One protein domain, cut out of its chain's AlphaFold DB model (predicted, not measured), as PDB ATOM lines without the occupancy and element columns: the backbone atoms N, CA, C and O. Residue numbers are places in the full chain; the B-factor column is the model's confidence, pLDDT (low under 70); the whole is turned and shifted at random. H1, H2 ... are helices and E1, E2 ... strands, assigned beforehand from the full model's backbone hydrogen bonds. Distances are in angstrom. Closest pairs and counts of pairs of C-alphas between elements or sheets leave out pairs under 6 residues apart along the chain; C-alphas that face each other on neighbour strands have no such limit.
ATOM      1  N   GLY A  51     424.716 497.007 391.328       69.44
ATOM      2  CA  GLY A  51     426.172 497.177 391.283       69.44
ATOM      3  C   GLY A  51     426.950 495.995 391.879       69.44
ATOM      4  O   GLY A  51     428.043 496.187 392.411       69.44
ATOM      5  N   GLY A  52     426.369 494.785 391.874       69.50
ATOM      6  CA  GLY A  52     427.041 493.522 392.221       69.50
ATOM      7  C   GLY A  52     427.445 493.330 393.691       69.50
ATOM      8  O   GLY A  52     427.888 492.245 394.063       69.50
ATOM      9  N   THR A  53     427.287 494.351 394.533       69.19
ATOM     10  CA  THR A  53     427.871 494.408 395.887       69.19
ATOM     11  C   THR A  53     426.842 494.592 397.002       69.19
ATOM     12  O   THR A  53     427.155 494.334 398.162       69.19
ATOM     13  N   LYS A  54     425.613 495.010 396.675       76.31
ATOM     14  CA  LYS A  54     424.547 495.289 397.649       76.31
ATOM     15  C   LYS A  54     423.174 494.862 397.143       76.31
ATOM     16  O   LYS A  54     422.936 494.861 395.934       76.31
ATOM     17  N   SER A  55     422.254 494.548 398.061       80.62
ATOM     18  CA  SER A  55     420.845 494.326 397.713       80.62
ATOM     19  C   SER A  55     420.279 495.528 396.965       80.62
ATOM     20  O   SER A  55     420.468 496.676 397.371       80.62
ATOM     21  N   CYS A  56     419.545 495.258 395.892       83.75
ATOM     22  CA  CYS A  56     418.702 496.268 395.275       83.75
ATOM     23  C   CYS A  56     417.542 496.684 396.196       83.75
ATOM     24  O   CYS A  56     417.044 495.848 396.950       83.75
ATOM     25  N   PRO A  57     417.034 497.926 396.074       83.69
ATOM     26  CA  PRO A  57     415.892 498.408 396.856       83.69
ATOM     27  C   PRO A  57     414.593 497.645 396.575       83.69
ATOM     28  O   PRO A  57     413.699 497.648 397.407       83.69
ATOM     29  N   CYS A  58     414.484 496.951 395.437       85.62
ATOM     30  CA  CYS A  58     413.337 496.081 395.169       85.62
ATOM     31  C   CYS A  58     413.357 494.757 395.926       85.62
ATOM     32  O   CYS A  58     412.392 494.006 395.850       85.62
ATOM     33  N   MET A  59     414.471 494.446 396.593       86.12
ATOM     34  CA  MET A  59     414.619 493.305 397.492       86.12
ATOM     35  C   MET A  59     414.174 491.971 396.876       86.12
ATOM     36  O   MET A  59     413.764 491.051 397.570       86.12
ATOM     37  N   ALA A  60     414.301 491.831 395.555       86.62
ATOM     38  CA  ALA A  60     413.803 490.670 394.833       86.62
ATOM     39  C   ALA A  60     414.713 489.443 395.000       86.62
ATOM     40  O   ALA A  60     415.945 489.550 395.055       86.62
ATOM     41  N   MET A  61     414.084 488.267 395.051       88.19
ATOM     42  CA  MET A  61     414.744 486.963 395.101       88.19
ATOM     43  C   MET A  61     414.053 485.983 394.156       88.19
ATOM     44  O   MET A  61     412.832 486.005 394.016       88.19
ATOM     45  N   SER A  62     414.824 485.079 393.559       87.31
ATOM     46  CA  SER A  62     414.325 484.035 392.669       87.31
ATOM     47  C   SER A  62     415.055 482.714 392.902       87.31
ATOM     48  O   SER A  62     416.198 482.667 393.359       87.31
ATOM     49  N   LYS A  63     414.388 481.608 392.569       87.75
ATOM     50  CA  LYS A  63     415.016 480.276 392.504       87.75
ATOM     51  C   LYS A  63     415.734 480.031 391.175       87.75
ATOM     52  O   LYS A  63     416.410 479.021 391.034       87.75
ATOM     53  N   LYS A  64     415.538 480.918 390.201       86.31
ATOM     54  CA  LYS A  64     416.132 480.858 388.868       86.31
ATOM     55  C   LYS A  64     416.874 482.153 388.577       86.31
ATOM     56  O   LYS A  64     416.450 483.212 389.038       86.31
ATOM     57  N   GLU A  65     417.926 482.044 387.783       87.50
ATOM     58  CA  GLU A  65     418.637 483.192 387.233       87.50
ATOM     59  C   GLU A  65     417.707 484.077 386.401       87.50
ATOM     60  O   GLU A  65     416.722 483.608 385.823       87.50
ATOM     61  N   GLY A  66     418.012 485.368 386.352       86.75
ATOM     62  CA  GLY A  66     417.261 486.321 385.556       86.75
ATOM     63  C   GLY A  66     417.687 487.758 385.810       86.75
ATOM     64  O   GLY A  66     418.614 488.038 386.573       86.75
ATOM     65  N   LYS A  67     416.972 488.675 385.161       87.06
ATOM     66  CA  LYS A  67     417.129 490.116 385.366       87.06
ATOM     67  C   LYS A  67     416.363 490.580 386.593       87.06
ATOM     68  O   LYS A  67     415.309 490.036 386.929       87.06
ATOM     69  N   CYS A  68     416.878 491.615 387.236       87.19
ATOM     70  CA  CYS A  68     416.217 492.232 388.366       87.19
ATOM     71  C   CYS A  68     414.970 493.012 387.949       87.19
ATOM     72  O   CYS A  68     415.023 493.782 386.999       87.19
ATOM     73  N   PRO A  69     413.849 492.893 388.681       83.06
ATOM     74  CA  PRO A  69     412.617 493.594 388.324       83.06
ATOM     75  C   PRO A  69     412.717 495.117 388.484       83.06
ATOM     76  O   PRO A  69     411.872 495.837 387.968       83.06
ATOM     77  N   CYS A  70     413.730 495.619 389.195       82.44
ATOM     78  CA  CYS A  70     413.933 497.049 389.413       82.44
ATOM     79  C   CYS A  70     415.028 497.698 388.564       82.44
ATOM     80  O   CYS A  70     415.346 498.861 388.801       82.44
ATOM     81  N   GLY A  71     415.612 496.988 387.597       76.62
ATOM     82  CA  GLY A  71     416.655 497.562 386.753       76.62
ATOM     83  C   GLY A  71     417.176 496.609 385.683       76.62
ATOM     84  O   GLY A  71     416.633 495.534 385.454       76.62
ATOM     85  N   THR A  72     418.256 497.008 385.017       68.94
ATOM     86  CA  THR A  72     418.966 496.181 384.028       68.94
ATOM     87  C   THR A  72     419.949 495.193 384.655       68.94
ATOM     88  O   THR A  72     420.446 494.322 383.937       68.94
ATOM     89  N   ASP A  73     420.204 495.313 385.962       80.56
ATOM     90  CA  ASP A  73     421.123 494.459 386.712       80.56
ATOM     91  C   ASP A  73     420.674 492.992 386.718       80.56
ATOM     92  O   ASP A  73     419.481 492.662 386.734       80.56
ATOM     93  N   GLU A  74     421.650 492.093 386.720       84.25
ATOM     94  CA  GLU A  74     421.427 490.654 386.785       84.25
ATOM     95  C   GLU A  74     421.339 490.181 388.238       84.25
ATOM     96  O   GLU A  74     421.913 490.771 389.161       84.25
ATOM     97  N   MET A  75     420.603 489.094 388.461       88.44
ATOM     98  CA  MET A  75     420.566 488.478 389.779       88.44
ATOM     99  C   MET A  75     421.882 487.761 390.081       88.44
ATOM    100  O   MET A  75     422.412 487.011 389.266       88.44
ATOM    101  N   LYS A  76     422.374 487.926 391.308       89.19
ATOM    102  CA  LYS A  76     423.563 487.250 391.816       89.19
ATOM    103  C   LYS A  76     423.176 485.967 392.538       89.19
ATOM    104  O   LYS A  76     422.364 485.990 393.464       89.19
ATOM    105  N   GLU A  77     423.792 484.857 392.154       91.56
ATOM    106  CA  GLU A  77     423.685 483.608 392.903       91.56
ATOM    107  C   GLU A  77     424.386 483.749 394.262       91.56
ATOM    108  O   GLU A  77     425.573 484.078 394.348       91.56
ATOM    109  N   VAL A  78     423.644 483.498 395.337       90.75
ATOM    110  CA  VAL A  78     424.161 483.478 396.706       90.75
ATOM    111  C   VAL A  78     423.642 482.241 397.441       90.75
ATOM    112  O   VAL A  78     422.556 481.740 397.138       90.75
ATOM    113  N   PRO A  79     424.358 481.736 398.461       92.31
ATOM    114  CA  PRO A  79     423.825 480.682 399.313       92.31
ATOM    115  C   PRO A  79     422.508 481.122 399.960       92.31
ATOM    116  O   PRO A  79     422.421 482.233 400.497       92.31
ATOM    117  N   THR A  80     421.513 480.235 400.002       90.88
ATOM    118  CA  THR A  80     420.205 480.487 400.632       90.88
ATOM    119  C   THR A  80     420.360 480.989 402.061       90.88
ATOM    120  O   THR A  80     419.603 481.853 402.496       90.88
ATOM    121  N   ASN A  81     421.367 480.497 402.785       89.25
ATOM    122  CA  ASN A  81     421.615 480.834 404.185       89.25
ATOM    123  C   ASN A  81     422.604 481.996 404.395       89.25
ATOM    124  O   ASN A  81     422.965 482.271 405.542       89.25
ATOM    125  N   SER A  82     423.030 482.683 403.329       89.81
ATOM    126  CA  SER A  82     423.888 483.872 403.422       89.81
ATOM    127  C   SER A  82     423.193 485.019 404.166       89.81
ATOM    128  O   SER A  82     421.964 485.120 404.163       89.81
ATOM    129  N   ALA A  83     423.976 485.900 404.801       90.38
ATOM    130  CA  ALA A  83     423.452 487.096 405.469       90.38
ATOM    131  C   ALA A  83     422.629 487.964 404.504       90.38
ATOM    132  O   ALA A  83     421.548 488.430 404.852       90.38
ATOM    133  N   TRP A  84     423.097 488.071 403.259       87.81
ATOM    134  CA  TRP A  84     422.411 488.763 402.175       87.81
ATOM    135  C   TRP A  84     421.026 488.162 401.904       87.81
ATOM    136  O   TRP A  84     420.015 488.857 401.997       87.81
ATOM    137  N   ALA A  85     420.952 486.854 401.637       89.75
ATOM    138  CA  ALA A  85     419.682 486.191 401.357       89.75
ATOM    139  C   ALA A  85     418.712 486.236 402.551       89.75
ATOM    140  O   ALA A  85     417.500 486.329 402.364       89.75
ATOM    141  N   LYS A  86     419.233 486.185 403.783       90.81
ATOM    142  CA  LYS A  86     418.432 486.310 405.009       90.81
ATOM    143  C   LYS A  86     417.844 487.708 405.173       90.81
ATOM    144  O   LYS A  86     416.650 487.807 405.429       90.81
ATOM    145  N   HIS A  87     418.653 488.752 404.997       89.62
ATOM    146  CA  HIS A  87     418.191 490.137 405.082       89.62
ATOM    147  C   HIS A  87     417.076 490.400 404.066       89.62
ATOM    148  O   HIS A  87     416.005 490.863 404.433       89.62
ATOM    149  N   ASN A  88     417.278 489.984 402.817       87.56
ATOM    150  CA  ASN A  88     416.297 490.202 401.760       87.56
ATOM    151  C   ASN A  88     414.961 489.485 402.033       87.56
ATOM    152  O   ASN A  88     413.901 490.077 401.868       87.56
ATOM    153  N   ARG A  89     414.997 488.240 402.535       89.56
ATOM    154  CA  ARG A  89     413.779 487.538 402.978       89.56
ATOM    155  C   ARG A  89     413.081 488.237 404.137       89.56
ATOM    156  O   ARG A  89     411.860 488.263 404.146       89.56
ATOM    157  N   ALA A  90     413.840 488.757 405.102       90.25
ATOM    158  CA  ALA A  90     413.274 489.453 406.251       90.25
ATOM    159  C   ALA A  90     412.523 490.721 405.827       90.25
ATOM    160  O   ALA A  90     411.467 491.009 406.376       90.25
ATOM    161  N   GLU A  91     413.037 491.445 404.834       87.69
ATOM    162  CA  GLU A  91     412.369 492.627 404.285       87.69
ATOM    163  C   GLU A  91     411.153 492.264 403.420       87.69
ATOM    164  O   GLU A  91     410.124 492.911 403.540       87.69
ATOM    165  N   LEU A  92     411.218 491.187 402.626       82.75
ATOM    166  CA  LEU A  92     410.069 490.690 401.850       82.75
ATOM    167  C   LEU A  92     408.938 490.094 402.707       82.75
ATOM    168  O   LEU A  92     407.837 489.895 402.204       82.75
ATOM    169  N   SER A  93     409.223 489.724 403.959       85.62
ATOM    170  CA  SER A  93     408.229 489.187 404.899       85.62
ATOM    171  C   SER A  93     407.536 490.249 405.757       85.62
ATOM    172  O   SER A  93     406.709 489.879 406.591       85.62
ATOM    173  N   LYS A  94     407.912 491.522 405.607       78.38
ATOM    174  CA  LYS A  94     407.237 492.663 406.241       78.38
ATOM    175  C   LYS A  94     406.087 493.136 405.361       78.38
ATOM    176  O   LYS A  94     405.059 493.522 405.953       78.38
TER     177      LYS A  94
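What this domain is: This is residues 51 to 94 of the 94 residues of an uncharacterized protein of Acidobacteria bacterium (UniProt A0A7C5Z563). This small domain has little regular structure: a winding stretch of loops, residues 51 to 74, makes one side, the short helix H1 makes the other, and the strand E1 runs between the two sides. The printed part has 44 residues, with one named strand and then one named helix along the chain. The class is mixed, with only 15 of the 44 residues in named elements. The whole is compact and rounded, with a radius of gyration of the C-alphas of 9.8 A and spans of 24 by 21 by 19 A.

Where its parts are: H1 is residues 83 to 92, 14.3 A long, from C-alpha 83 at (423.452, 487.096, 405.469) to C-alpha 92 at (410.069, 490.690, 401.850). E1 is residues 75 to 79, 12.7 A long, beginning at C-alpha 75 at (420.566, 488.478, 389.779).

How they stand to each other: The closest C-alphas of E1 and H1, those of Val 78 and Ala 85, are 7.0 A apart. A tight link of 3 residues joins them. E1 pairs with no named strand. In H1 every O i to N i+4 pair is within hydrogen-bond range.

The domain as a whole: The two C-alphas farthest apart, those of Thr 72 and Asn 81, are 25.5 A apart. The printed part has no cut and ends at Lys 94, the chain's last residue. Its mean pLDDT is 84.9, with residues 51 to 53 and residue 72 under 70.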